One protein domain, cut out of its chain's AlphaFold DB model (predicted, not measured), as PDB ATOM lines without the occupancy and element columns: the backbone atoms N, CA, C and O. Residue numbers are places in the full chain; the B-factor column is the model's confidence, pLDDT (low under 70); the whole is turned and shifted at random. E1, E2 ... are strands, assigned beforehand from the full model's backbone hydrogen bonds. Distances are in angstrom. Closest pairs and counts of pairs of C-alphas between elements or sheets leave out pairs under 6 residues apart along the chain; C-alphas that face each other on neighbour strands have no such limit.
ATOM      1  N   LEU A   3     195.008 121.851 165.447       86.56
ATOM      2  CA  LEU A   3     194.151 122.343 166.523       86.56
ATOM      3  C   LEU A   3     192.691 122.172 166.101       86.56
ATOM      4  O   LEU A   3     192.303 122.633 165.029       86.56
ATOM      5  N   TYR A   4     191.889 121.563 166.969       87.50
ATOM      6  CA  TYR A   4     190.440 121.467 166.821       87.50
ATOM      7  C   TYR A   4     189.761 122.047 168.060       87.50
ATOM      8  O   TYR A   4     190.151 121.733 169.186       87.50
ATOM      9  N   TRP A   5     188.749 122.886 167.849       85.62
ATOM     10  CA  TRP A   5     187.954 123.495 168.907       85.62
ATOM     11  C   TRP A   5     186.478 123.489 168.504       85.62
ATOM     12  O   TRP A   5     186.079 124.138 167.535       85.62
ATOM     13  N   SER A   6     185.663 122.747 169.252       85.94
ATOM     14  CA  SER A   6     184.215 122.697 169.056       85.94
ATOM     15  C   SER A   6     183.486 123.824 169.788       85.94
ATOM     16  O   SER A   6     183.968 124.362 170.787       85.94
ATOM     17  N   ASN A   7     182.275 124.144 169.327       86.88
ATOM     18  CA  ASN A   7     181.366 125.090 169.989       86.88
ATOM     19  C   ASN A   7     181.898 126.530 170.147       86.88
ATOM     20  O   ASN A   7     181.560 127.218 171.113       86.88
ATOM     21  N   VAL A   8     182.689 127.020 169.192       84.44
ATOM     22  CA  VAL A   8     183.217 128.388 169.227       84.44
ATOM     23  C   VAL A   8     182.148 129.379 168.763       84.44
ATOM     24  O   VAL A   8     181.527 129.210 167.707       84.44
ATOM     25  N   MET A   9     181.949 130.441 169.548       84.50
ATOM     26  CA  MET A   9     181.154 131.603 169.148       84.50
ATOM     27  C   MET A   9     182.040 132.564 168.363       84.50
ATOM     28  O   MET A   9     182.989 133.134 168.900       84.50
ATOM     29  N   ARG A  10     181.742 132.735 167.075       85.31
ATOM     30  CA  ARG A  10     182.471 133.662 166.205       85.31
ATOM     31  C   ARG A  10     181.710 134.986 166.131       85.31
ATOM     32  O   ARG A  10     180.531 134.943 165.777       85.31
ATOM     33  N   PRO A  11     182.351 136.141 166.404       79.81
ATOM     34  CA  PRO A  11     181.669 137.437 166.469       79.81
ATOM     35  C   PRO A  11     180.857 137.789 165.218       79.81
ATOM     36  O   PRO A  11     179.782 138.365 165.339       79.81
ATOM     37  N   GLY A  12     181.339 137.399 164.031       80.06
ATOM     38  CA  GLY A  12     180.686 137.707 162.755       80.06
ATOM     39  C   GLY A  12     179.285 137.112 162.594       80.06
ATOM     40  O   GLY A  12     178.464 137.705 161.907       80.06
ATOM     41  N   ASP A  13     178.986 136.002 163.273       81.06
ATOM     42  CA  ASP A  13     177.718 135.280 163.106       81.06
ATOM     43  C   ASP A  13     176.754 135.454 164.290       81.06
ATOM     44  O   ASP A  13     175.685 134.849 164.292       81.06
ATOM     45  N   GLN A  14     177.115 136.233 165.319       86.06
ATOM     46  CA  GLN A  14     176.257 136.406 166.506       86.06
ATOM     47  C   GLN A  14     175.244 137.556 166.373       86.06
ATOM     48  O   GLN A  14     174.293 137.625 167.152       86.06
ATOM     49  N   ILE A  15     175.451 138.481 165.431       86.94
ATOM     50  CA  ILE A  15     174.637 139.697 165.300       86.94
ATOM     51  C   ILE A  15     173.495 139.454 164.310       86.94
ATOM     52  O   ILE A  15     173.724 139.132 163.146       86.94
ATOM     53  N   ASP A  16     172.253 139.661 164.756       87.75
ATOM     54  CA  ASP A  16     171.098 139.695 163.859       87.75
ATOM     55  C   ASP A  16     171.031 141.039 163.125       87.75
ATOM     56  O   ASP A  16     170.851 142.087 163.742       87.75
ATOM     57  N   ILE A  17     171.164 141.004 161.801       87.75
ATOM     58  CA  ILE A  17     171.136 142.197 160.941       87.75
ATOM     59  C   ILE A  17     169.729 142.549 160.439       87.75
ATOM     60  O   ILE A  17     169.565 143.480 159.649       87.75
ATOM     61  N   ARG A  18     168.697 141.801 160.850       87.12
ATOM     62  CA  ARG A  18     167.317 142.066 160.433       87.12
ATOM     63  C   ARG A  18     166.779 143.313 161.126       87.12
ATOM     64  O   ARG A  18     166.601 143.338 162.340       87.12
ATOM     65  N   VAL A  19     166.451 144.325 160.326       82.81
ATOM     66  CA  VAL A  19     165.787 145.548 160.785       82.81
ATOM     67  C   VAL A  19     164.331 145.519 160.344       82.81
ATOM     68  O   VAL A  19     164.028 145.303 159.172       82.81
ATOM     69  N   GLN A  20     163.420 145.740 161.287       80.88
ATOM     70  CA  GLN A  20     161.987 145.796 161.013       80.88
ATOM     71  C   GLN A  20     161.585 147.238 160.653       80.88
ATOM     72  O   GLN A  20     161.744 148.123 161.495       80.88
ATOM     73  N   PRO A  21     161.052 147.515 159.442       78.88
ATOM     74  CA  PRO A  21     160.761 148.884 159.000       78.88
ATOM     75  C   PRO A  21     159.769 149.651 159.884       78.88
ATOM     76  O   PRO A  21     159.918 150.850 160.083       78.88
ATOM     77  N   ASN A  22     158.795 148.955 160.475       77.19
ATOM     78  CA  ASN A  22     157.827 149.520 161.422       77.19
ATOM     79  C   ASN A  22     158.423 149.861 162.805       77.19
ATOM     80  O   ASN A  22     157.720 150.397 163.658       77.19
ATOM     81  N   ARG A  23     159.700 149.537 163.050       76.44
ATOM     82  CA  ARG A  23     160.452 149.889 164.266       76.44
ATOM     83  C   ARG A  23     161.446 151.029 164.037       76.44
ATOM     84  O   ARG A  23     162.165 151.393 164.964       76.44
ATOM     85  N   ILE A  24     161.505 151.591 162.828       81.62
ATOM     86  CA  ILE A  24     162.413 152.689 162.492       81.62
ATOM     87  C   ILE A  24     161.669 154.024 162.697       81.62
ATOM     88  O   ILE A  24     160.705 154.276 161.974       81.62
ATOM     89  N   PRO A  25     162.105 154.909 163.621       76.19
ATOM     90  CA  PRO A  25     161.355 156.119 163.995       76.19
ATOM     91  C   PRO A  25     161.048 157.106 162.858       76.19
ATOM     92  O   PRO A  25     160.099 157.873 162.957       76.19
ATOM     93  N   TYR A  26     161.852 157.108 161.792       78.88
ATOM     94  CA  TYR A  26     161.765 158.078 160.689       78.88
ATOM     95  C   TYR A  26     161.194 157.486 159.398       78.88
ATOM     96  O   TYR A  26     161.103 158.172 158.381       78.88
ATOM     97  N   VAL A  27     160.845 156.202 159.410       76.75
ATOM     98  CA  VAL A  27     160.258 155.546 158.249       76.75
ATOM     99  C   VAL A  27     158.763 155.838 158.259       76.75
ATOM    100  O   VAL A  27     158.026 155.365 159.119       76.75
ATOM    101  N   ASN A  28     158.326 156.652 157.298       70.19
ATOM    102  CA  ASN A  28     156.938 157.079 157.148       70.19
ATOM    103  C   ASN A  28     156.100 155.955 156.508       70.19
ATOM    104  O   ASN A  28     155.626 156.066 155.378       70.19
ATOM    105  N   LEU A  29     156.008 154.820 157.201       69.38
ATOM    106  CA  LEU A  29     155.126 153.717 156.840       69.38
ATOM    107  C   LEU A  29     153.799 153.868 157.591       69.38
ATOM    108  O   LEU A  29     153.802 154.299 158.748       69.38
ATOM    109  N   PRO A  30     152.666 153.473 156.983       70.50
ATOM    110  CA  PRO A  30     151.426 153.290 157.725       70.50
ATOM    111  C   PRO A  30     151.702 152.407 158.952       70.50
ATOM    112  O   PRO A  30     152.490 151.463 158.829       70.50
ATOM    113  N   PRO A  31     151.091 152.671 160.120       64.56
ATOM    114  CA  PRO A  31     151.272 151.838 161.302       64.56
ATOM    115  C   PRO A  31     150.710 150.436 161.037       64.56
ATOM    116  O   PRO A  31     149.544 150.144 161.282       64.56
ATOM    117  N   VAL A  32     151.555 149.558 160.499       65.75
ATOM    118  CA  VAL A  32     151.268 148.136 160.356       65.75
ATOM    119  C   VAL A  32     151.701 147.491 161.662       65.75
ATOM    120  O   VAL A  32     152.899 147.352 161.941       65.75
ATOM    121  N   ALA A  33     150.715 147.130 162.484       65.62
ATOM    122  CA  ALA A  33     150.959 146.243 163.607       65.62
ATOM    123  C   ALA A  33     151.645 144.981 163.052       65.62
ATOM    124  O   ALA A  33     151.118 144.383 162.108       65.62
ATOM    125  N   PRO A  34     152.828 144.597 163.564       65.56
ATOM    126  CA  PRO A  34     153.427 143.337 163.156       65.56
ATOM    127  C   PRO A  34     152.416 142.213 163.441       65.56
ATOM    128  O   PRO A  34     151.710 142.293 164.453       65.56
ATOM    129  N   PRO A  35     152.303 141.189 162.572       71.56
ATOM    130  CA  PRO A  35     151.515 139.999 162.861       71.56
ATOM    131  C   PRO A  35     151.779 139.527 164.294       71.56
ATOM    132  O   PRO A  35     152.924 139.550 164.745       71.56
ATOM    133  N   ALA A  36     150.739 139.104 165.018       70.56
ATOM    134  CA  ALA A  36     150.845 138.734 166.437       70.56
ATOM    135  C   ALA A  36     151.878 137.617 166.717       70.56
ATOM    136  O   ALA A  36     152.281 137.406 167.856       70.56
ATOM    137  N   ASN A  37     152.312 136.916 165.670       74.12
ATOM    138  CA  ASN A  37     153.300 135.845 165.652       74.12
ATOM    139  C   ASN A  37     154.658 136.252 165.040       74.12
ATOM    140  O   ASN A  37     155.480 135.377 164.770       74.12
ATOM    141  N   GLN A  38     154.908 137.538 164.784       74.38
ATOM    142  CA  GLN A  38     156.182 137.976 164.222       74.38
ATOM    143  C   GLN A  38     157.241 138.124 165.321       74.38
ATOM    144  O   GLN A  38     157.084 138.897 166.265       74.38
ATOM    145  N   GLU A  39     158.348 137.401 165.167       77.12
ATOM    146  CA  GLU A  39     159.524 137.532 166.025       77.12
ATOM    147  C   GLU A  39     160.100 138.960 165.918       77.12
ATOM    148  O   GLU A  39     160.194 139.533 164.827       77.12
ATOM    149  N   VAL A  40     160.423 139.579 167.058       80.44
ATOM    150  CA  VAL A  40     160.974 140.941 167.109       80.44
ATOM    151  C   VAL A  40     162.487 140.861 166.954       80.44
ATOM    152  O   VAL A  40     163.147 140.197 167.743       80.44
ATOM    153  N   HIS A  41     163.029 141.559 165.958       85.62
ATOM    154  CA  HIS A  41     164.468 141.622 165.688       85.62
ATOM    155  C   HIS A  41     165.044 142.987 166.095       85.62
ATOM    156  O   HIS A  41     164.316 143.984 166.042       85.62
ATOM    157  N   PRO A  42     166.342 143.067 166.447       85.75
ATOM    158  CA  PRO A  42     167.328 141.978 166.482       85.75
ATOM    159  C   PRO A  42     167.192 141.067 167.715       85.75
ATOM    160  O   PRO A  42     166.873 141.532 168.806       85.75
ATOM    161  N   VAL A  43     167.473 139.768 167.544       84.88
ATOM    162  CA  VAL A  43     167.540 138.787 168.647       84.88
ATOM    163  C   VAL A  43     168.983 138.381 168.938       84.88
ATOM    164  O   VAL A  43     169.827 138.375 168.041       84.88
ATOM    165  N   VAL A  44     169.273 138.005 170.187       83.12
ATOM    166  CA  VAL A  44     170.578 137.441 170.564       83.12
ATOM    167  C   VAL A  44     170.678 136.019 170.019       83.12
ATOM    168  O   VAL A  44     169.954 135.123 170.454       83.12
ATOM    169  N   GLN A  45     171.575 135.802 169.060       81.06
ATOM    170  CA  GLN A  45     171.768 134.502 168.429       81.06
ATOM    171  C   GLN A  45     172.973 133.804 169.062       81.06
ATOM    172  O   GLN A  45     174.102 134.213 168.837       81.06
ATOM    173  N   PHE A  46     172.759 132.728 169.826       82.00
ATOM    174  CA  PHE A  46     173.850 131.894 170.353       82.00
ATOM    175  C   PHE A  46     174.270 130.825 169.336       82.00
ATOM    176  O   PHE A  46     174.051 129.624 169.529       82.00
ATOM    177  N   ARG A  47     174.853 131.265 168.216       84.94
ATOM    178  CA  ARG A  47     175.287 130.368 167.135       84.94
ATOM    179  C   ARG A  47     176.678 129.819 167.429       84.94
ATOM    180  O   ARG A  47     177.644 130.569 167.540       84.94
ATOM    181  N   ARG A  48     176.785 128.498 167.540       87.44
ATOM    182  CA  ARG A  48     178.043 127.783 167.786       87.44
ATOM    183  C   ARG A  48     178.526 127.130 166.498       87.44
ATOM    184  O   ARG A  48     177.726 126.548 165.773       87.44
ATOM    185  N   THR A  49     179.823 127.235 166.226       86.06
ATOM    186  CA  THR A  49     180.460 126.642 165.041       86.06
ATOM    187  C   THR A  49     181.748 125.933 165.432       86.06
ATOM    188  O   THR A  49     182.420 126.331 166.384       86.06
ATOM    189  N   ASP A  50     182.110 124.900 164.682       86.88
ATOM    190  CA  ASP A  50     183.370 124.195 164.891       86.88
ATOM    191  C   ASP A  50     184.521 124.919 164.183       86.88
ATOM    192  O   ASP A  50     184.356 125.498 163.103       86.88
ATOM    193  N   TYR A  51     185.697 124.931 164.807       86.25
ATOM    194  CA  TYR A  51     186.908 125.564 164.292       86.25
ATOM    195  C   TYR A  51     188.057 124.556 164.236       86.25
ATOM    196  O   TYR A  51     188.281 123.793 165.175       86.25
ATOM    197  N   TRP A  52     188.808 124.573 163.136       89.38
ATOM    198  CA  TRP A  52     190.016 123.776 162.974       89.38
ATOM    199  C   TRP A  52     191.112 124.612 162.315       89.38
ATOM    200  O   TRP A  52     190.838 125.451 161.455       89.38
ATOM    201  N   ALA A  53     192.354 124.390 162.734       87.50
ATOM    202  CA  ALA A  53     193.530 125.044 162.180       87.50
ATOM    203  C   ALA A  53     194.686 124.047 162.066       87.50
ATOM    204  O   ALA A  53     194.897 123.205 162.941       87.50
ATOM    205  N   GLN A  54     195.459 124.162 160.988       87.31
ATOM    206  CA  GLN A  54     196.647 123.347 160.752       87.31
ATOM    207  C   GLN A  54     197.811 124.209 160.261       87.31
ATOM    208  O   GLN A  54     197.603 125.225 159.604       87.31
ATOM    209  N   GLY A  55     199.040 123.797 160.568       90.06
ATOM    210  CA  GLY A  55     200.245 124.507 160.141       90.06
ATOM    211  C   GLY A  55     201.506 123.655 160.241       90.06
ATOM    212  O   GLY A  55     201.575 122.715 161.037       90.06
TER     213      GLY A  55
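What this domain is: This is residues 3 to 55 of the 64 residues of an uncharacterized protein of Gemmataceae bacterium (UniProt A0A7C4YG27). Little regular structure is present: a short two-stranded antiparallel hairpin, E1 then E2, makes one end of a long, narrow rod, and a long loop, residues 9 to 48, runs out from it and folds back. The printed part has 53 residues, with no named helix. It is all strand by class, with 12 residues in named elements. It is extended, with a radius of gyration of the C-alphas of 17.6 A and spans of 56 by 23 by 10 A.

How they stand to each other: E1, residues 3 to 8, and E2, residues 49 to 54, form an antiparallel hairpin, with 167 degrees between their directions. C-alphas 4 and 52 face each other at 4.5 A. N 3 and O 53, and N 51 and O 5, are within hydrogen-bond range, each pair at 2.9 A.

Where its parts are: E1 begins at C-alpha 3 (194.151, 122.343, 166.523) and measures 12.8 A. E2 measures 17.1 A and ends at C-alpha 54 (196.647, 123.347, 160.752).

The domain as a whole: The C-alphas farthest apart, of Pro 30 and Gly 55, are 56.7 A apart. The 40-residue link is long. The printed part has no cut. Residues 29 and 31 to 34 have pLDDT under 70.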